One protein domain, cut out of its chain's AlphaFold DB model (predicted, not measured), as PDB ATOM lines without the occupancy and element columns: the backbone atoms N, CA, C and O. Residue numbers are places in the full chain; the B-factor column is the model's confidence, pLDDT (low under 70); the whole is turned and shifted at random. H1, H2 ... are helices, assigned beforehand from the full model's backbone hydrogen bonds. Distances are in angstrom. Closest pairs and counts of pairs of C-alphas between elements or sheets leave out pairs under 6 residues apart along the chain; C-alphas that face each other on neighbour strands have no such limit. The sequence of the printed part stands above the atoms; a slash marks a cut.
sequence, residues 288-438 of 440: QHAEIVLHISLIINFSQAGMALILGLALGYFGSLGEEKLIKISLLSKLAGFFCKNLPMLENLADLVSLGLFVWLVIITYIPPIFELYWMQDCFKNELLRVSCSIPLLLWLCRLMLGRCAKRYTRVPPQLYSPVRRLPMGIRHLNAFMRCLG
ATOM      1  N   GLN A 288     -45.158  67.249 -12.933       73.12
ATOM      2  CA  GLN A 288     -45.333  67.111 -11.492       73.12
ATOM      3  C   GLN A 288     -45.396  65.630 -11.078       73.12
ATOM      4  O   GLN A 288     -44.795  65.234 -10.089       73.12
ATOM      5  N   HIS A 289     -46.032  64.774 -11.885       75.50
ATOM      6  CA  HIS A 289     -46.069  63.333 -11.636       75.50
ATOM      7  C   HIS A 289     -44.702  62.656 -11.814       75.50
ATOM      8  O   HIS A 289     -44.309  61.862 -10.963       75.50
ATOM      9  N   ALA A 290     -43.971  62.959 -12.891       79.75
ATOM     10  CA  ALA A 290     -42.654  62.375 -13.149       79.75
ATOM     11  C   ALA A 290     -41.619  62.828 -12.105       79.75
ATOM     12  O   ALA A 290     -40.871  62.004 -11.587       79.75
ATOM     13  N   GLU A 291     -41.626  64.111 -11.749       83.44
ATOM     14  CA  GLU A 291     -40.749  64.710 -10.742       83.44
ATOM     15  C   GLU A 291     -41.015  64.133  -9.347       83.44
ATOM     16  O   GLU A 291     -40.081  63.698  -8.671       83.44
ATOM     17  N   ILE A 292     -42.287  64.026  -8.940       86.31
ATOM     18  CA  ILE A 292     -42.666  63.384  -7.672       86.31
ATOM     19  C   ILE A 292     -42.179  61.934  -7.645       86.31
ATOM     20  O   ILE A 292     -41.590  61.500  -6.653       86.31
ATOM     21  N   VAL A 293     -42.397  61.178  -8.724       88.44
ATOM     22  CA  VAL A 293     -41.983  59.772  -8.781       88.44
ATOM     23  C   VAL A 293     -40.458  59.651  -8.729       88.44
ATOM     24  O   VAL A 293     -39.957  58.843  -7.953       88.44
ATOM     25  N   LEU A 294     -39.714  60.491  -9.458       87.06
ATOM     26  CA  LEU A 294     -38.250  60.534  -9.403       87.06
ATOM     27  C   LEU A 294     -37.734  60.878  -8.000       87.06
ATOM     28  O   LEU A 294     -36.810  60.221  -7.520       87.06
ATOM     29  N   HIS A 295     -38.341  61.845  -7.309       89.56
ATOM     30  CA  HIS A 295     -37.969  62.189  -5.936       89.56
ATOM     31  C   HIS A 295     -38.240  61.054  -4.948       89.56
ATOM     32  O   HIS A 295     -37.375  60.732  -4.130       89.56
ATOM     33  N   ILE A 296     -39.406  60.413  -5.034       91.38
ATOM     34  CA  ILE A 296     -39.729  59.253  -4.196       91.38
ATOM     35  C   ILE A 296     -38.740  58.118  -4.482       91.38
ATOM     36  O   ILE A 296     -38.179  57.539  -3.550       91.38
ATOM     37  N   SER A 297     -38.461  57.834  -5.758       88.88
ATOM     38  CA  SER A 297     -37.469  56.838  -6.160       88.88
ATOM     39  C   SER A 297     -36.077  57.169  -5.623       88.88
ATOM     40  O   SER A 297     -35.396  56.270  -5.135       88.88
ATOM     41  N   LEU A 298     -35.645  58.432  -5.659       89.44
ATOM     42  CA  LEU A 298     -34.358  58.860  -5.107       89.44
ATOM     43  C   LEU A 298     -34.265  58.532  -3.611       89.44
ATOM     44  O   LEU A 298     -33.312  57.882  -3.183       89.44
ATOM     45  N   ILE A 299     -35.276  58.927  -2.830       92.81
ATOM     46  CA  ILE A 299     -35.326  58.692  -1.379       92.81
ATOM     47  C   ILE A 299     -35.282  57.193  -1.074       92.81
ATOM     48  O   ILE A 299     -34.494  56.756  -0.231       92.81
ATOM     49  N   ILE A 300     -36.091  56.392  -1.777       91.31
ATOM     50  CA  ILE A 300     -36.135  54.941  -1.568       91.31
ATOM     51  C   ILE A 300     -34.773  54.321  -1.889       91.31
ATOM     52  O   ILE A 300     -34.220  53.638  -1.029       91.31
ATOM     53  N   ASN A 301     -34.178  54.608  -3.050       87.56
ATOM     54  CA  ASN A 301     -32.890  54.021  -3.438       87.56
ATOM     55  C   ASN A 301     -31.757  54.400  -2.469       87.56
ATOM     56  O   ASN A 301     -30.965  53.540  -2.084       87.56
ATOM     57  N   PHE A 302     -31.701  55.657  -2.010       90.62
ATOM     58  CA  PHE A 302     -30.723  56.073  -0.999       90.62
ATOM     59  C   PHE A 302     -30.946  55.374   0.345       90.62
ATOM     60  O   PHE A 302     -29.987  54.910   0.967       90.62
ATOM     61  N   SER A 303     -32.203  55.243   0.782       91.06
ATOM     62  CA  SER A 303     -32.527  54.513   2.012       91.06
ATOM     63  C   SER A 303     -32.141  53.035   1.912       91.06
ATOM     64  O   SER A 303     -31.581  52.483   2.857       91.06
ATOM     65  N   GLN A 304     -32.353  52.407   0.751       89.38
ATOM     66  CA  GLN A 304     -31.968  51.022   0.487       89.38
ATOM     67  C   GLN A 304     -30.452  50.843   0.508       89.38
ATOM     68  O   GLN A 304     -29.972  49.908   1.140       89.38
ATOM     69  N   ALA A 305     -29.693  51.754  -0.105       88.44
ATOM     70  CA  ALA A 305     -28.234  51.720  -0.054       88.44
ATOM     71  C   ALA A 305     -27.709  51.825   1.391       88.44
ATOM     72  O   ALA A 305     -26.837  51.054   1.793       88.44
ATOM     73  N   GLY A 306     -28.282  52.726   2.197       91.00
ATOM     74  CA  GLY A 306     -27.941  52.855   3.616       91.00
ATOM     75  C   GLY A 306     -28.289  51.602   4.425       91.00
ATOM     76  O   GLY A 306     -27.468  51.111   5.198       91.00
ATOM     77  N   MET A 307     -29.482  51.042   4.210       89.50
ATOM     78  CA  MET A 307     -29.924  49.796   4.841       89.50
ATOM     79  C   MET A 307     -29.015  48.614   4.478       89.50
ATOM     80  O   MET A 307     -28.573  47.891   5.373       89.50
ATOM     81  N   ALA A 308     -28.673  48.455   3.198       86.62
ATOM     82  CA  ALA A 308     -27.779  47.407   2.716       86.62
ATOM     83  C   ALA A 308     -26.367  47.540   3.307       86.62
ATOM     84  O   ALA A 308     -25.768  46.540   3.709       86.62
ATOM     85  N   LEU A 309     -25.848  48.768   3.433       89.25
ATOM     86  CA  LEU A 309     -24.560  49.029   4.078       89.25
ATOM     87  C   LEU A 309     -24.581  48.626   5.558       89.25
ATOM     88  O   LEU A 309     -23.682  47.921   6.015       89.25
ATOM     89  N   ILE A 310     -25.616  49.030   6.302       88.44
ATOM     90  CA  ILE A 310     -25.779  48.669   7.720       88.44
ATOM     91  C   ILE A 310     -25.869  47.148   7.878       88.44
ATOM     92  O   ILE A 310     -25.212  46.584   8.754       88.44
ATOM     93  N   LEU A 311     -26.640  46.477   7.018       87.19
ATOM     94  CA  LEU A 311     -26.767  45.023   7.025       87.19
ATOM     95  C   LEU A 311     -25.426  44.340   6.730       87.19
ATOM     96  O   LEU A 311     -25.045  43.413   7.441       87.19
ATOM     97  N   GLY A 312     -24.688  44.822   5.728       86.81
ATOM     98  CA  GLY A 312     -23.363  44.314   5.377       86.81
ATOM     99  C   GLY A 312     -22.360  44.453   6.523       86.81
ATOM    100  O   GLY A 312     -21.676  43.487   6.863       86.81
ATOM    101  N   LEU A 313     -22.323  45.617   7.179       88.62
ATOM    102  CA  LEU A 313     -21.472  45.855   8.348       88.62
ATOM    103  C   LEU A 313     -21.864  44.967   9.532       88.62
ATOM    104  O   LEU A 313     -20.992  44.398  10.190       88.62
ATOM    105  N   ALA A 314     -23.163  44.806   9.794       86.88
ATOM    106  CA  ALA A 314     -23.648  43.966  10.881       86.88
ATOM    107  C   ALA A 314     -23.323  42.483  10.640       86.88
ATOM    108  O   ALA A 314     -22.816  41.815  11.539       86.88
ATOM    109  N   LEU A 315     -23.548  41.974   9.424       85.25
ATOM    110  CA  LEU A 315     -23.194  40.602   9.049       85.25
ATOM    111  C   LEU A 315     -21.679  40.373   9.094       85.25
ATOM    112  O   LEU A 315     -21.244  39.343   9.601       85.25
ATOM    113  N   GLY A 316     -20.876  41.338   8.635       86.69
ATOM    114  CA  GLY A 316     -19.418  41.282   8.746       86.69
ATOM    115  C   GLY A 316     -18.949  41.238  10.203       86.69
ATOM    116  O   GLY A 316     -18.118  40.406  10.565       86.69
ATOM    117  N   TYR A 317     -19.544  42.067  11.065       86.88
ATOM    118  CA  TYR A 317     -19.275  42.055  12.501       86.88
ATOM    119  C   TYR A 317     -19.621  40.700  13.130       86.88
ATOM    120  O   TYR A 317     -18.764  40.100  13.779       86.88
ATOM    121  N   PHE A 318     -20.825  40.169  12.894       84.25
ATOM    122  CA  PHE A 318     -21.225  38.858  13.421       84.25
ATOM    123  C   PHE A 318     -20.387  37.708  12.859       84.25
ATOM    124  O   PHE A 318     -20.096  36.770  13.594       84.25
ATOM    125  N   GLY A 319     -19.962  37.787  11.597       84.00
ATOM    126  CA  GLY A 319     -19.057  36.811  10.988       84.00
ATOM    127  C   GLY A 319     -17.655  36.814  11.604       84.00
ATOM    128  O   GLY A 319     -16.985  35.787  11.588       84.00
ATOM    129  N   SER A 320     -17.220  37.940  12.179       86.25
ATOM    130  CA  SER A 320     -15.921  38.061  12.860       86.25
ATOM    131  C   SER A 320     -15.930  37.603  14.326       86.25
ATOM    132  O   SER A 320     -14.869  37.464  14.939       86.25
ATOM    133  N   LEU A 321     -17.108  37.389  14.921       85.44
ATOM    134  CA  LEU A 321     -17.223  36.969  16.315       85.44
ATOM    135  C   LEU A 321     -16.985  35.458  16.446       85.44
ATOM    136  O   LEU A 321     -17.742  34.654  15.912       85.44
ATOM    137  N   GLY A 322     -15.956  35.080  17.210       82.88
ATOM    138  CA  GLY A 322     -15.732  33.690  17.621       82.88
ATOM    139  C   GLY A 322     -16.814  33.176  18.581       82.88
ATOM    140  O   GLY A 322     -17.439  33.961  19.304       82.88
ATOM    141  N   GLU A 323     -17.006  31.854  18.610       80.19
ATOM    142  CA  GLU A 323     -18.092  31.166  19.333       80.19
ATOM    143  C   GLU A 323     -18.163  31.535  20.825       80.19
ATOM    144  O   GLU A 323     -19.238  31.745  21.387       80.19
ATOM    145  N   GLU A 324     -17.013  31.729  21.460       79.69
ATOM    146  CA  GLU A 324     -16.895  32.059  22.882       79.69
ATOM    147  C   GLU A 324     -17.375  33.469  23.273       79.69
ATOM    148  O   GLU A 324     -17.741  33.702  24.429       79.69
ATOM    149  N   LYS A 325     -17.489  34.405  22.321       72.31
ATOM    150  CA  LYS A 325     -18.057  35.744  22.582       72.31
ATOM    151  C   LYS A 325     -19.587  35.787  22.501       72.31
ATOM    152  O   LYS A 325     -20.182  36.766  22.954       72.31
ATOM    153  N   LEU A 326     -20.244  34.735  22.003       70.44
ATOM    154  CA  LEU A 326     -21.712  34.674  21.917       70.44
ATOM    155  C   LEU A 326     -22.404  34.468  23.274       70.44
ATOM    156  O   LEU A 326     -23.614  34.652  23.373       70.44
ATOM    157  N   ILE A 327     -21.661  34.150  24.338       73.38
ATOM    158  CA  ILE A 327     -22.229  33.881  25.671       73.38
ATOM    159  C   ILE A 327     -22.643  35.182  26.394       73.38
ATOM    160  O   ILE A 327     -23.582  35.181  27.190       73.38
ATOM    161  N   LYS A 328     -22.002  36.325  26.096       79.75
ATOM    162  CA  LYS A 328     -22.331  37.643  26.682       79.75
ATOM    163  C   LYS A 328     -22.678  38.663  25.597       79.75
ATOM    164  O   LYS A 328     -21.889  39.540  25.259       79.75
ATOM    165  N   ILE A 329     -23.892  38.556  25.065       79.31
ATOM    166  CA  ILE A 329     -24.385  39.455  24.015       79.31
ATOM    167  C   ILE A 329     -24.775  40.815  24.617       79.31
ATOM    168  O   ILE A 329     -25.721  40.912  25.405       79.31
ATOM    169  N   SER A 330     -24.062  41.869  24.210       84.62
ATOM    170  CA  SER A 330     -24.378  43.263  24.552       84.62
ATOM    171  C   SER A 330     -25.750  43.700  24.005       84.62
ATOM    172  O   SER A 330     -26.243  43.149  23.019       84.62
ATOM    173  N   LEU A 331     -26.374  44.718  24.610       86.62
ATOM    174  CA  LEU A 331     -27.656  45.265  24.134       86.62
ATOM    175  C   LEU A 331     -27.582  45.732  22.665       86.62
ATOM    176  O   LEU A 331     -28.490  45.451  21.886       86.62
ATOM    177  N   LEU A 332     -26.474  46.370  22.276       82.56
ATOM    178  CA  LEU A 332     -26.195  46.797  20.899       82.56
ATOM    179  C   LEU A 332     -26.174  45.616  19.921       82.56
ATOM    180  O   LEU A 332     -26.761  45.694  18.846       82.56
ATOM    181  N   SER A 333     -25.572  44.490  20.309       83.88
ATOM    182  CA  SER A 333     -25.566  43.276  19.487       83.88
ATOM    183  C   SER A 333     -26.965  42.653  19.368       83.88
ATOM    184  O   SER A 333     -27.307  42.115  18.318       83.88
ATOM    185  N   LYS A 334     -27.819  42.761  20.400       85.00
ATOM    186  CA  LYS A 334     -29.228  42.327  20.310       85.00
ATOM    187  C   LYS A 334     -30.027  43.193  19.332       85.00
ATOM    188  O   LYS A 334     -30.779  42.652  18.525       85.00
ATOM    189  N   LEU A 335     -29.829  44.514  19.371       86.25
ATOM    190  CA  LEU A 335     -30.404  45.458  18.407       86.25
ATOM    191  C   LEU A 335     -29.936  45.150  16.980       86.25
ATOM    192  O   LEU A 335     -30.768  45.004  16.090       86.25
ATOM    193  N   ALA A 336     -28.631  44.960  16.770       85.38
ATOM    194  CA  ALA A 336     -28.084  44.585  15.467       85.38
ATOM    195  C   ALA A 336     -28.682  43.265  14.949       85.38
ATOM    196  O   ALA A 336     -29.082  43.190  13.793       85.38
ATOM    197  N   GLY A 337     -28.838  42.253  15.810       82.88
ATOM    198  CA  GLY A 337     -29.500  40.995  15.447       82.88
ATOM    199  C   GLY A 337     -30.973  41.172  15.056       82.88
ATOM    200  O   GLY A 337     -31.443  40.538  14.110       82.88
ATOM    201  N   PHE A 338     -31.702  42.067  15.734       84.56
ATOM    202  CA  PHE A 338     -33.070  42.428  15.355       84.56
ATOM    203  C   PHE A 338     -33.125  43.092  13.972       84.56
ATOM    204  O   PHE A 338     -33.980  42.731  13.159       84.56
ATOM    205  N   PHE A 339     -32.201  44.013  13.676       84.00
ATOM    206  CA  PHE A 339     -32.095  44.623  12.349       84.00
ATOM    207  C   PHE A 339     -31.734  43.585  11.284       84.00
ATOM    208  O   PHE A 339     -32.464  43.472  10.307       84.00
ATOM    209  N   CYS A 340     -30.720  42.743  11.503       83.88
ATOM    210  CA  CYS A 340     -30.333  41.690  10.555       83.88
ATOM    211  C   CYS A 340     -31.482  40.743  10.187       83.88
ATOM    212  O   CYS A 340     -31.501  40.203   9.085       83.88
ATOM    213  N   LYS A 341     -32.442  40.538  11.096       83.00
ATOM    214  CA  LYS A 341     -33.596  39.666  10.863       83.00
ATOM    215  C   LYS A 341     -34.738  40.343  10.102       83.00
ATOM    216  O   LYS A 341     -35.366  39.696   9.272       83.00
ATOM    217  N   ASN A 342     -35.048  41.605  10.403       83.19
ATOM    218  CA  ASN A 342     -36.228  42.284   9.844       83.19
ATOM    219  C   ASN A 342     -35.917  43.130   8.602       83.19
ATOM    220  O   ASN A 342     -36.771  43.302   7.734       83.19
ATOM    221  N   LEU A 343     -34.698  43.651   8.509       84.94
ATOM    222  CA  LEU A 343     -34.273  44.576   7.462       84.94
ATOM    223  C   LEU A 343     -34.249  43.939   6.056       84.94
ATOM    224  O   LEU A 343     -34.719  44.606   5.138       84.94
ATOM    225  N   PRO A 344     -33.887  42.650   5.864       82.19
ATOM    226  CA  PRO A 344     -34.015  41.997   4.555       82.19
ATOM    227  C   PRO A 344     -35.457  41.959   4.027       82.19
ATOM    228  O   PRO A 344     -35.700  42.109   2.832       82.19
ATOM    229  N   MET A 345     -36.453  41.781   4.904       81.06
ATOM    230  CA  MET A 345     -37.860  41.803   4.490       81.06
ATOM    231  C   MET A 345     -38.282  43.205   4.036       81.06
ATOM    232  O   MET A 345     -38.968  43.337   3.021       81.06
ATOM    233  N   LEU A 346     -37.863  44.240   4.772       84.12
ATOM    234  CA  LEU A 346     -38.143  45.635   4.433       84.12
ATOM    235  C   LEU A 346     -37.459  46.039   3.119       84.12
ATOM    236  O   LEU A 346     -38.071  46.707   2.291       84.12
ATOM    237  N   GLU A 347     -36.227  45.581   2.904       86.12
ATOM    238  CA  GLU A 347     -35.467  45.831   1.680       86.12
ATOM    239  C   GLU A 347     -36.153  45.224   0.451       86.12
ATOM    240  O   GLU A 347     -36.342  45.923  -0.544       86.12
ATOM    241  N   ASN A 348     -36.618  43.973   0.545       84.00
ATOM    242  CA  ASN A 348     -37.361  43.334  -0.542       84.00
ATOM    243  C   ASN A 348     -38.699  44.043  -0.831       84.00
ATOM    244  O   ASN A 348     -39.131  44.112  -1.981       84.00
ATOM    245  N   LEU A 349     -39.379  44.567   0.199       85.69
ATOM    246  CA  LEU A 349     -40.609  45.342   0.008       85.69
ATOM    247  C   LEU A 349     -40.313  46.669  -0.701       85.69
ATOM    248  O   LEU A 349     -41.026  47.037  -1.633       85.69
ATOM    249  N   ALA A 350     -39.247  47.359  -0.293       88.88
ATOM    250  CA  ALA A 350     -38.787  48.575  -0.948       88.88
ATOM    251  C   ALA A 350     -38.392  48.314  -2.412       88.88
ATOM    252  O   ALA A 350     -38.752  49.106  -3.275       88.88
ATOM    253  N   ASP A 351     -37.768  47.171  -2.726       87.69
ATOM    254  CA  ASP A 351     -37.432  46.790  -4.106       87.69
ATOM    255  C   ASP A 351     -38.671  46.597  -4.981       87.69
ATOM    256  O   ASP A 351     -38.665  46.966  -6.159       87.69
ATOM    257  N   LEU A 352     -39.742  46.034  -4.415       87.25
ATOM    258  CA  LEU A 352     -41.015  45.866  -5.111       87.25
ATOM    259  C   LEU A 352     -41.681  47.220  -5.394       87.25
ATOM    260  O   LEU A 352     -42.205  47.432  -6.486       87.25
ATOM    261  N   VAL A 353     -41.639  48.142  -4.426       91.25
ATOM    262  CA  VAL A 353     -42.143  49.511  -4.608       91.25
ATOM    263  C   VAL A 353     -41.318  50.244  -5.664       91.25
ATOM    264  O   VAL A 353     -41.896  50.817  -6.584       91.25
ATOM    265  N   SER A 354     -39.985  50.163  -5.600       90.81
ATOM    266  CA  SER A 354     -39.079  50.731  -6.605       90.81
ATOM    267  C   SER A 354     -39.378  50.199  -8.006       90.81
ATOM    268  O   SER A 354     -39.464  50.989  -8.943       90.81
ATOM    269  N   LEU A 355     -39.624  48.891  -8.158       88.69
ATOM    270  CA  LEU A 355     -40.043  48.309  -9.437       88.69
ATOM    271  C   LEU A 355     -41.345  48.938  -9.944       88.69
ATOM    272  O   LEU A 355     -41.422  49.318 -11.110       88.69
ATOM    273  N   GLY A 356     -42.357  49.060  -9.083       90.44
ATOM    274  CA  GLY A 356     -43.625  49.696  -9.443       90.44
ATOM    275  C   GLY A 356     -43.435  51.136  -9.927       90.44
ATOM    276  O   GLY A 356     -43.987  51.510 -10.959       90.44
ATOM    277  N   LEU A 357     -42.596  51.912  -9.234       91.06
ATOM    278  CA  LEU A 357     -42.265  53.288  -9.612       91.06
ATOM    279  C   LEU A 357     -41.510  53.355 -10.947       91.06
ATOM    280  O   LEU A 357     -41.834  54.199 -11.778       91.06
ATOM    281  N   PHE A 358     -40.553  52.457 -11.196       89.38
ATOM    282  CA  PHE A 358     -39.820  52.417 -12.466       89.38
ATOM    283  C   PHE A 358     -40.705  51.999 -13.639       89.38
ATOM    284  O   PHE A 358     -40.637  52.613 -14.699       89.38
ATOM    285  N   VAL A 359     -41.567  50.996 -13.456       88.00
ATOM    286  CA  VAL A 359     -42.549  50.603 -14.479       88.00
ATOM    287  C   VAL A 359     -43.492  51.765 -14.773       88.00
ATOM    288  O   VAL A 359     -43.754  52.057 -15.938       88.00
ATOM    289  N   TRP A 360     -43.951  52.474 -13.741       88.38
ATOM    290  CA  TRP A 360     -44.776  53.666 -13.909       88.38
ATOM    291  C   TRP A 360     -44.044  54.789 -14.659       88.38
ATOM    292  O   TRP A 360     -44.608  55.359 -15.589       88.38
ATOM    293  N   LEU A 361     -42.773  55.056 -14.333       86.75
ATOM    294  CA  LEU A 361     -41.919  56.012 -15.055       86.75
ATOM    295  C   LEU A 361     -41.764  55.646 -16.535       86.75
ATOM    296  O   LEU A 361     -41.875  56.509 -17.405       86.75
ATOM    297  N   VAL A 362     -41.548  54.365 -16.837       85.31
ATOM    298  CA  VAL A 362     -41.464  53.881 -18.220       85.31
ATOM    299  C   VAL A 362     -42.795  54.082 -18.939       85.31
ATOM    300  O   VAL A 362     -42.798  54.556 -20.072       85.31
ATOM    301  N   ILE A 363     -43.920  53.787 -18.281       83.56
ATOM    302  CA  ILE A 363     -45.259  54.006 -18.835       83.56
ATOM    303  C   ILE A 363     -45.441  55.476 -19.218       83.56
ATOM    304  O   ILE A 363     -45.702  55.768 -20.382       83.56
ATOM    305  N   ILE A 364     -45.242  56.409 -18.287       80.00
ATOM    306  CA  ILE A 364     -45.492  57.831 -18.561       80.00
ATOM    307  C   ILE A 364     -44.520  58.422 -19.594       80.00
ATOM    308  O   ILE A 364     -44.890  59.349 -20.308       80.00
ATOM    309  N   THR A 365     -43.308  57.871 -19.709       79.44
ATOM    310  CA  THR A 365     -42.267  58.395 -20.611       79.44
ATOM    311  C   THR A 365     -42.350  57.796 -22.020       79.44
ATOM    312  O   THR A 365     -42.152  58.507 -23.003       79.44
ATOM    313  N   TYR A 366     -42.643  56.495 -22.145       78.56
ATOM    314  CA  TYR A 366     -42.554  55.755 -23.413       78.56
ATOM    315  C   TYR A 366     -43.898  55.344 -24.014       78.56
ATOM    316  O   TYR A 366     -43.960  55.137 -25.220       78.56
ATOM    317  N   ILE A 367     -44.983  55.221 -23.243       73.12
ATOM    318  CA  ILE A 367     -46.277  54.804 -23.813       73.12
ATOM    319  C   ILE A 367     -46.920  55.883 -24.697       73.12
ATOM    320  O   ILE A 367     -47.340  55.549 -25.805       73.12
ATOM    321  N   PRO A 368     -46.982  57.160 -24.283       65.00
ATOM    322  CA  PRO A 368     -47.550  58.213 -25.119       65.00
ATOM    323  C   PRO A 368     -46.945  58.326 -26.539       65.00
ATOM    324  O   PRO A 368     -47.731  58.457 -27.477       65.00
ATOM    325  N   PRO A 369     -45.613  58.205 -26.755       56.91
ATOM    326  CA  PRO A 369     -45.059  58.207 -28.110       56.91
ATOM    327  C   PRO A 369     -45.358  56.931 -28.917       56.91
ATOM    328  O   PRO A 369     -45.409  57.011 -30.138       56.91
ATOM    329  N   ILE A 370     -45.577  55.768 -28.283       58.28
ATOM    330  CA  ILE A 370     -45.876  54.499 -28.990       58.28
ATOM    331  C   ILE A 370     -47.273  54.516 -29.623       58.28
ATOM    332  O   ILE A 370     -47.480  53.914 -30.671       58.28
ATOM    333  N   PHE A 371     -48.234  55.191 -28.992       56.25
ATOM    334  CA  PHE A 371     -49.617  55.231 -29.470       56.25
ATOM    335  C   PHE A 371     -49.894  56.327 -30.507       56.25
ATOM    336  O   PHE A 371     -51.064  56.528 -30.828       56.25
ATOM    337  N   GLU A 372     -48.859  57.018 -31.013       52.09
ATOM    338  CA  GLU A 372     -48.953  58.074 -32.038       52.09
ATOM    339  C   GLU A 372     -50.229  58.918 -31.909       52.09
ATOM    340  O   GLU A 372     -51.001  59.094 -32.853       52.09
ATOM    341  N   LEU A 373     -50.490  59.438 -30.704       57.12
ATOM    342  CA  LEU A 373     -51.543  60.426 -30.532       57.12
ATOM    343  C   LEU A 373     -51.101  61.655 -31.333       57.12
ATOM    344  O   LEU A 373     -50.278  62.442 -30.872       57.12
ATOM    345  N   TYR A 374     -51.633  61.761 -32.554       48.78
ATOM    346  CA  TYR A 374     -51.252  62.677 -33.644       48.78
ATOM    347  C   TYR A 374     -51.155  64.155 -33.222       48.78
ATOM    348  O   TYR A 374     -50.538  64.975 -33.884       48.78
ATOM    349  N   TRP A 375     -51.735  64.479 -32.072       53.75
ATOM    350  CA  TRP A 375     -51.842  65.794 -31.463       53.75
ATOM    351  C   TRP A 375     -50.648  66.146 -30.548       53.75
ATOM    352  O   TRP A 375     -50.683  67.184 -29.896       53.75
ATOM    353  N   MET A 376     -49.625  65.280 -30.423       53.12
ATOM    354  CA  MET A 376     -48.556  65.409 -29.410       53.12
ATOM    355  C   MET A 376     -47.122  65.147 -29.915       53.12
ATOM    356  O   MET A 376     -46.244  64.874 -29.098       53.12
ATOM    357  N   GLN A 377     -46.839  65.217 -31.221       55.88
ATOM    358  CA  GLN A 377     -45.520  64.829 -31.765       55.88
ATOM    359  C   GLN A 377     -44.326  65.590 -31.143       55.88
ATOM    360  O   GLN A 377     -43.263  64.993 -30.951       55.88
ATOM    361  N   ASP A 378     -44.517  66.842 -30.716       54.66
ATOM    362  CA  ASP A 378     -43.461  67.663 -30.098       54.66
ATOM    363  C   ASP A 378     -43.236  67.374 -28.607       54.66
ATOM    364  O   ASP A 378     -42.189  67.678 -28.044       54.66
ATOM    365  N   CYS A 379     -44.176  66.697 -27.950       60.50
ATOM    366  CA  CYS A 379     -44.143  66.491 -26.506       60.50
ATOM    367  C   CYS A 379     -43.022  65.534 -26.054       60.50
ATOM    368  O   CYS A 379     -42.667  65.506 -24.883       60.50
ATOM    369  N   PHE A 380     -42.447  64.716 -26.943       60.41
ATOM    370  CA  PHE A 380     -41.730  63.495 -26.540       60.41
ATOM    371  C   PHE A 380     -40.201  63.548 -26.624       60.41
ATOM    372  O   PHE A 380     -39.560  62.521 -26.392       60.41
ATOM    373  N   LYS A 381     -39.591  64.691 -26.950       64.88
ATOM    374  CA  LYS A 381     -38.146  64.787 -27.240       64.88
ATOM    375  C   LYS A 381     -37.224  65.010 -26.032       64.88
ATOM    376  O   LYS A 381     -36.048  65.297 -26.224       64.88
ATOM    377  N   ASN A 382     -37.692  64.830 -24.796       74.38
ATOM    378  CA  ASN A 382     -36.808  64.982 -23.638       74.38
ATOM    379  C   ASN A 382     -35.876  63.758 -23.484       74.38
ATOM    380  O   ASN A 382     -36.209  62.764 -22.829       74.38
ATOM    381  N   GLU A 383     -34.701  63.821 -24.118       79.25
ATOM    382  CA  GLU A 383     -33.674  62.774 -24.040       79.25
ATOM    383  C   GLU A 383     -33.184  62.555 -22.609       79.25
ATOM    384  O   GLU A 383     -32.981  61.412 -22.199       79.25
ATOM    385  N   LEU A 384     -33.057  63.631 -21.826       81.69
ATOM    386  CA  LEU A 384     -32.579  63.552 -20.451       81.69
ATOM    387  C   LEU A 384     -33.527  62.710 -19.594       81.69
ATOM    388  O   LEU A 384     -33.074  61.794 -18.915       81.69
ATOM    389  N   LEU A 385     -34.840  62.948 -19.681       81.25
ATOM    390  CA  LEU A 385     -35.836  62.175 -18.934       81.25
ATOM    391  C   LEU A 385     -35.816  60.691 -19.329       81.25
ATOM    392  O   LEU A 385     -35.866  59.818 -18.459       81.25
ATOM    393  N   ARG A 386     -35.691  60.390 -20.629       84.00
ATOM    394  CA  ARG A 386     -35.576  59.009 -21.132       84.00
ATOM    395  C   ARG A 386     -34.331  58.314 -20.584       84.00
ATOM    396  O   ARG A 386     -34.423  57.195 -20.075       84.00
ATOM    397  N   VAL A 387     -33.181  58.987 -20.628       86.12
ATOM    398  CA  VAL A 387     -31.924  58.476 -20.066       86.12
ATOM    399  C   VAL A 387     -32.067  58.258 -18.558       86.12
ATOM    400  O   VAL A 387     -31.797  57.154 -18.076       86.12
ATOM    401  N   SER A 388     -32.593  59.244 -17.827       84.56
ATOM    402  CA  SER A 388     -32.831  59.172 -16.381       84.56
ATOM    403  C   SER A 388     -33.814  58.074 -15.972       84.56
ATOM    404  O   SER A 388     -33.681  57.556 -14.870       84.56
ATOM    405  N   CYS A 389     -34.760  57.675 -16.828       85.19
ATOM    406  CA  CYS A 389     -35.640  56.529 -16.568       85.19
ATOM    407  C   CYS A 389     -34.979  55.182 -16.905       85.19
ATOM    408  O   CYS A 389     -35.186  54.189 -16.205       85.19
ATOM    409  N   SER A 390     -34.167  55.135 -17.965       85.50
ATOM    410  CA  SER A 390     -33.523  53.900 -18.431       85.50
ATOM    411  C   SER A 390     -32.417  53.407 -17.490       85.50
ATOM    412  O   SER A 390     -32.304  52.201 -17.258       85.50
ATOM    413  N   ILE A 391     -31.642  54.322 -16.890       88.44
ATOM    414  CA  ILE A 391     -30.518  53.979 -16.006       88.44
ATOM    415  C   ILE A 391     -30.996  53.220 -14.751       88.44
ATOM    416  O   ILE A 391     -30.489  52.124 -14.504       88.44
ATOM    417  N   PRO A 392     -31.975  53.713 -13.965       84.00
ATOM    418  CA  PRO A 392     -32.463  53.000 -12.786       84.00
ATOM    419  C   PRO A 392     -33.093  51.648 -13.121       84.00
ATOM    420  O   PRO A 392     -32.895  50.685 -12.384       84.00
ATOM    421  N   LEU A 393     -33.800  51.546 -14.253       86.00
ATOM    422  CA  LEU A 393     -34.367  50.282 -14.718       86.00
ATOM    423  C   LEU A 393     -33.266  49.252 -15.017       86.00
ATOM    424  O   LEU A 393     -33.356  48.107 -14.574       86.00
ATOM    425  N   LEU A 394     -32.211  49.661 -15.725       89.88
ATOM    426  CA  LEU A 394     -31.040  48.824 -15.999       89.88
ATOM    427  C   LEU A 394     -30.347  48.386 -14.707       89.88
ATOM    428  O   LEU A 394     -30.050  47.203 -14.544       89.88
ATOM    429  N   LEU A 395     -30.137  49.306 -13.763       87.31
ATOM    430  CA  LEU A 395     -29.547  48.989 -12.460       87.31
ATOM    431  C   LEU A 395     -30.406  47.995 -11.671       87.31
ATOM    432  O   LEU A 395     -29.872  47.051 -11.083       87.31
ATOM    433  N   TRP A 396     -31.729  48.153 -11.699       87.69
ATOM    434  CA  TRP A 396     -32.659  47.225 -11.062       87.69
ATOM    435  C   TRP A 396     -32.610  45.830 -11.706       87.69
ATOM    436  O   TRP A 396     -32.542  44.822 -10.999       87.69
ATOM    437  N   LEU A 397     -32.556  45.751 -13.041       87.69
ATOM    438  CA  LEU A 397     -32.377  44.484 -13.762       87.69
ATOM    439  C   LEU A 397     -31.041  43.818 -13.409       87.69
ATOM    440  O   LEU A 397     -31.009  42.618 -13.130       87.69
ATOM    441  N   CYS A 398     -29.951  44.587 -13.356       88.88
ATOM    442  CA  CYS A 398     -28.644  44.101 -12.914       88.88
ATOM    443  C   CYS A 398     -28.703  43.546 -11.486       88.88
ATOM    444  O   CYS A 398     -28.214  42.442 -11.244       88.88
ATOM    445  N   ARG A 399     -29.353  44.252 -10.551       84.50
ATOM    446  CA  ARG A 399     -29.567  43.789  -9.170       84.50
ATOM    447  C   ARG A 399     -30.326  42.463  -9.131       84.50
ATOM    448  O   ARG A 399     -29.904  41.545  -8.431       84.50
ATOM    449  N   LEU A 400     -31.390  42.320  -9.921       84.12
ATOM    450  CA  LEU A 400     -32.167  41.081 -10.006       84.12
ATOM    451  C   LEU A 400     -31.329  39.915 -10.553       84.12
ATOM    452  O   LEU A 400     -31.399  38.794 -10.037       84.12
ATOM    453  N   MET A 401     -30.507  40.170 -11.574       87.00
ATOM    454  CA  MET A 401     -29.599  39.168 -12.138       87.00
ATOM    455  C   MET A 401     -28.525  38.755 -11.128       87.00
ATOM    456  O   MET A 401     -28.309  37.559 -10.926       87.00
ATOM    457  N   LEU A 402     -27.917  39.715 -10.426       85.69
ATOM    458  CA  LEU A 402     -26.957  39.451  -9.353       85.69
ATOM    459  C   LEU A 402     -27.591  38.661  -8.204       85.69
ATOM    460  O   LEU A 402     -26.991  37.693  -7.745       85.69
ATOM    461  N   GLY A 403     -28.814  38.998  -7.788       80.06
ATOM    462  CA  GLY A 403     -29.554  38.262  -6.758       80.06
ATOM    463  C   GLY A 403     -29.815  36.806  -7.153       80.06
ATOM    464  O   GLY A 403     -29.598  35.885  -6.359       80.06
ATOM    465  N   ARG A 404     -30.190  36.562  -8.417       82.25
ATOM    466  CA  ARG A 404     -30.346  35.203  -8.961       82.25
ATOM    467  C   ARG A 404     -29.030  34.437  -9.029       82.25
ATOM    468  O   ARG A 404     -29.004  33.260  -8.667       82.25
ATOM    469  N   CYS A 405     -27.954  35.084  -9.470       84.88
ATOM    470  CA  CYS A 405     -26.622  34.489  -9.495       84.88
ATOM    471  C   CYS A 405     -26.150  34.145  -8.079       84.88
ATOM    472  O   CYS A 405     -25.768  33.004  -7.832       84.88
ATOM    473  N   ALA A 406     -26.260  35.075  -7.131       81.50
ATOM    474  CA  ALA A 406     -25.905  34.851  -5.735       81.50
ATOM    475  C   ALA A 406     -26.656  33.639  -5.175       81.50
ATOM    476  O   ALA A 406     -26.030  32.694  -4.718       81.50
ATOM    477  N   LYS A 407     -27.980  33.572  -5.348       77.00
ATOM    478  CA  LYS A 407     -28.779  32.424  -4.894       77.00
ATOM    479  C   LYS A 407     -28.321  31.077  -5.469       77.00
ATOM    480  O   LYS A 407     -28.496  30.047  -4.822       77.00
ATOM    481  N   ARG A 408     -27.792  31.065  -6.695       83.38
ATOM    482  CA  ARG A 408     -27.327  29.842  -7.360       83.38
ATOM    483  C   ARG A 408     -25.931  29.418  -6.905       83.38
ATOM    484  O   ARG A 408     -25.673  28.220  -6.837       83.38
ATOM    485  N   TYR A 409     -25.049  30.377  -6.627       85.25
ATOM    486  CA  TYR A 409     -23.622  30.118  -6.408       85.25
ATOM    487  C   TYR A 409     -23.160  30.285  -4.957       85.25
ATOM    488  O   TYR A 409     -22.126  29.729  -4.594       85.25
ATOM    489  N   THR A 410     -23.900  30.998  -4.108       78.12
ATOM    490  CA  THR A 410     -23.552  31.183  -2.696       78.12
ATOM    491  C   THR A 410     -24.428  30.312  -1.800       78.12
ATOM    492  O   THR A 410     -25.634  30.161  -2.001       78.12
ATOM    493  N   ARG A 411     -23.810  29.686  -0.794       71.56
ATOM    494  CA  ARG A 411     -24.561  28.977   0.247       71.56
ATOM    495  C   ARG A 411     -25.215  30.011   1.152       71.56
ATOM    496  O   ARG A 411     -24.538  30.912   1.642       71.56
ATOM    497  N   VAL A 412     -26.517  29.860   1.390       68.31
ATOM    498  CA  VAL A 412     -27.245  30.708   2.339       68.31
ATOM    499  C   VAL A 412     -26.617  30.507   3.722       68.31
ATOM    500  O   VAL A 412     -26.544  29.362   4.180       68.31
ATOM    501  N   PRO A 413     -26.133  31.569   4.388       64.56
ATOM    502  CA  PRO A 413     -25.580  31.434   5.723       64.56
ATOM    503  C   PRO A 413     -26.671  30.920   6.677       64.56
ATOM    504  O   PRO A 413     -27.832  31.326   6.568       64.56
ATOM    505  N   PRO A 414     -26.326  30.045   7.636       64.00
ATOM    506  CA  PRO A 414     -27.303  29.368   8.494       64.00
ATOM    507  C   PRO A 414     -28.167  30.340   9.310       64.00
ATOM    508  O   PRO A 414     -29.305  30.034   9.648       64.00
ATOM    509  N   GLN A 415     -27.650  31.542   9.568       61.06
ATOM    510  CA  GLN A 415     -28.319  32.627  10.289       61.06
ATOM    511  C   GLN A 415     -29.548  33.193   9.551       61.06
ATOM    512  O   GLN A 415     -30.433  33.760  10.183       61.06
ATOM    513  N   LEU A 416     -29.607  33.030   8.225       60.22
ATOM    514  CA  LEU A 416     -30.677  33.520   7.348       60.22
ATOM    515  C   LEU A 416     -31.618  32.393   6.889       60.22
ATOM    516  O   LEU A 416     -32.507  32.614   6.073       60.22
ATOM    517  N   TYR A 417     -31.444  31.171   7.400       63.88
ATOM    518  CA  TYR A 417     -32.282  30.042   7.011       63.88
ATOM    519  C   TYR A 417     -33.661  30.119   7.685       63.88
ATOM    520  O   TYR A 417     -33.807  29.834   8.875       63.88
ATOM    521  N   SER A 418     -34.694  30.468   6.915       62.59
ATOM    522  CA  SER A 418     -36.088  30.393   7.358       62.59
ATOM    523  C   SER A 418     -36.760  29.099   6.851       62.59
ATOM    524  O   SER A 418     -36.744  28.807   5.649       62.59
ATOM    525  N   PRO A 419     -37.363  28.266   7.724       64.75
ATOM    526  CA  PRO A 419     -38.049  27.054   7.283       64.75
ATOM    527  C   PRO A 419     -39.299  27.396   6.457       64.75
ATOM    528  O   PRO A 419     -40.043  28.329   6.767       64.75
ATOM    529  N   VAL A 420     -39.559  26.613   5.403       62.19
ATOM    530  CA  VAL A 420     -40.687  26.836   4.483       62.19
ATOM    531  C   VAL A 420     -42.022  26.641   5.209       62.19
ATOM    532  O   VAL A 420     -42.454  25.517   5.451       62.19
ATOM    533  N   ARG A 421     -42.715  27.741   5.524       68.06
ATOM    534  CA  ARG A 421     -44.093  27.706   6.042       68.06
ATOM    535  C   ARG A 421     -45.089  27.562   4.887       68.06
ATOM    536  O   ARG A 421     -44.950  28.229   3.861       68.06
ATOM    537  N   ARG A 422     -46.098  26.694   5.037       66.69
ATOM    538  CA  ARG A 422     -47.195  26.553   4.060       66.69
ATOM    539  C   ARG A 422     -48.066  27.810   4.112       66.69
ATOM    540  O   ARG A 422     -48.792  28.010   5.078       66.69
ATOM    541  N   LEU A 423     -47.962  28.656   3.089       75.06
ATOM    542  CA  LEU A 423     -48.773  29.864   2.929       75.06
ATOM    543  C   LEU A 423     -49.928  29.628   1.935       75.06
ATOM    544  O   LEU A 423     -49.799  28.761   1.063       75.06
ATOM    545  N   PRO A 424     -51.030  30.402   2.035       78.25
ATOM    546  CA  PRO A 424     -52.133  30.397   1.071       78.25
ATOM    547  C   PRO A 424     -51.658  30.621  -0.373       78.25
ATOM    548  O   PRO A 424     -50.645  31.284  -0.601       78.25
ATOM    549  N   MET A 425     -52.404  30.101  -1.355       72.44
ATOM    550  CA  MET A 425     -51.956  29.995  -2.754       72.44
ATOM    551  C   MET A 425     -51.512  31.341  -3.373       72.44
ATOM    552  O   MET A 425     -50.442  31.398  -3.972       72.44
ATOM    553  N   GLY A 426     -52.247  32.440  -3.151       71.94
ATOM    554  CA  GLY A 426     -51.875  33.771  -3.665       71.94
ATOM    555  C   GLY A 426     -50.589  34.339  -3.047       71.94
ATOM    556  O   GLY A 426     -49.718  34.847  -3.751       71.94
ATOM    557  N   ILE A 427     -50.402  34.154  -1.736       76.00
ATOM    558  CA  ILE A 427     -49.188  34.585  -1.018       76.00
ATOM    559  C   ILE A 427     -47.984  33.726  -1.435       76.00
ATOM    560  O   ILE A 427     -46.841  34.173  -1.375       76.00
ATOM    561  N   ARG A 428     -48.221  32.499  -1.912       76.56
ATOM    562  CA  ARG A 428     -47.168  31.590  -2.373       76.56
ATOM    563  C   ARG A 428     -46.428  32.126  -3.598       76.56
ATOM    564  O   ARG A 428     -45.206  32.013  -3.634       76.56
ATOM    565  N   HIS A 429     -47.136  32.729  -4.554       77.94
ATOM    566  CA  HIS A 429     -46.521  33.333  -5.742       77.94
ATOM    567  C   HIS A 429     -45.745  34.603  -5.399       77.94
ATOM    568  O   HIS A 429     -44.597  34.739  -5.819       77.94
ATOM    569  N   LEU A 430     -46.320  35.473  -4.563       73.06
ATOM    570  CA  LEU A 430     -45.627  36.665  -4.071       73.06
ATOM    571  C   LEU A 430     -44.355  36.279  -3.303       73.06
ATOM    572  O   LEU A 430     -43.288  36.822  -3.554       73.06
ATOM    573  N   ASN A 431     -44.430  35.283  -2.419       72.06
ATOM    574  CA  ASN A 431     -43.275  34.820  -1.650       72.06
ATOM    575  C   ASN A 431     -42.229  34.123  -2.545       72.06
ATOM    576  O   ASN A 431     -41.030  34.291  -2.346       72.06
ATOM    577  N   ALA A 432     -42.653  33.382  -3.575       72.56
ATOM    578  CA  ALA A 432     -41.734  32.830  -4.572       72.56
ATOM    579  C   ALA A 432     -40.995  33.934  -5.347       72.56
ATOM    580  O   ALA A 432     -39.788  33.816  -5.550       72.56
ATOM    581  N   PHE A 433     -41.696  35.011  -5.715       72.25
ATOM    582  CA  PHE A 433     -41.114  36.185  -6.364       72.25
ATOM    583  C   PHE A 433     -40.161  36.951  -5.435       72.25
ATOM    584  O   PHE A 433     -39.026  37.219  -5.816       72.25
ATOM    585  N   MET A 434     -40.555  37.205  -4.185       70.62
ATOM    586  CA  MET A 434     -39.707  37.856  -3.175       70.62
ATOM    587  C   MET A 434     -38.430  37.051  -2.899       70.62
ATOM    588  O   MET A 434     -37.340  37.604  -2.832       70.62
ATOM    589  N   ARG A 435     -38.520  35.714  -2.874       69.25
ATOM    590  CA  ARG A 435     -37.353  34.814  -2.793       69.25
ATOM    591  C   ARG A 435     -36.458  34.831  -4.036       69.25
ATOM    592  O   ARG A 435     -35.401  34.196  -4.018       69.25
ATOM    593  N   CYS A 436     -36.898  35.414  -5.149       66.31
ATOM    594  CA  CYS A 436     -36.056  35.644  -6.324       66.31
ATOM    595  C   CYS A 436     -35.303  36.976  -6.250       66.31
ATOM    596  O   CYS A 436     -34.283  37.082  -6.926       66.31
ATOM    597  N   LEU A 437     -35.780  37.943  -5.459       65.00
ATOM    598  CA  LEU A 437     -35.152  39.258  -5.289       65.00
ATOM    599  C   LEU A 437     -33.975  39.226  -4.303       65.00
ATOM    600  O   LEU A 437     -33.055  40.026  -4.429       65.00
ATOM    601  N   GLY A 438     -33.939  38.248  -3.396       61.81
ATOM    602  CA  GLY A 438     -32.827  38.069  -2.470       61.81
ATOM    603  C   GLY A 438     -33.030  36.901  -1.502       61.81
ATOM    604  O   GLY A 438     -34.013  36.157  -1.615       61.81
TER     605      GLY A 438
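This is residues 288 to 438 of the 440 residues of the protein "PIP5K4 protein" of Symbiodinium sp. CCMP2592 (UniProt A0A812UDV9). Look for a loose rod of three long helices: kinked H3 is the core, H1 runs back alongside it, and H5 crosses it. Short H2 lies at one end and H4 at the other; H6 meets H3 and H5 with its last residues, and its residues 425 to 430 stick out. The printed part has 151 residues with six named helices, H1 to H6 in chain order, and no named strand: all helix. The radius of gyration of the C-alphas is 20.3 A, the spans 72 by 34 by 26 A.

Start at the hub, H3, residues 331 to 370, with a kink of 37 degrees near residue 343. H1, residues 288 to 320, touches it at a shallow tilt of 30 degrees, opposite ways; the closest C-alphas, of Leu 311 and Cys 340, are 6.0 A apart. H5, residues 383 to 409, touches H3 with residues 385 to 396 alone, at a steep tilt of 45 degrees, closest at C-alphas Phe 358 and Leu 393, 6.3 A. H6, residues 425 to 437, touches H5 about perpendicular, at 82 degrees, with C-alphas Leu 400 and Leu 437 closest at 5.9 A. Every O i to N i+4 pair is within hydrogen-bond range in H1, against 31 of 36 in H3, 21 of 23 in H5 and 7 of 9 in H6.

Find C-alpha 288 at (-45.333, 67.111, -11.492); H1 runs 48.0 A from there. H3 measures 56.9 A, H5 38.4 A and H6 19.4 A, ending at C-alpha 437, (-35.152, 39.258, -5.289). H2 is residues 323 to 327, with 0 of 1 O i to N i+4 and 1 of 2 O i to N i+3 pairs within range; H4, residues 377 to 380, touches H3.

The C-alphas of Glu 324 and Tyr 374, the farthest apart, are 72.9 A apart. The printed part has no cut; H5 to H6 is a long link. Look for pLDDT under 70 at residues 368 to 381, 412 to 422 and 435 to 438.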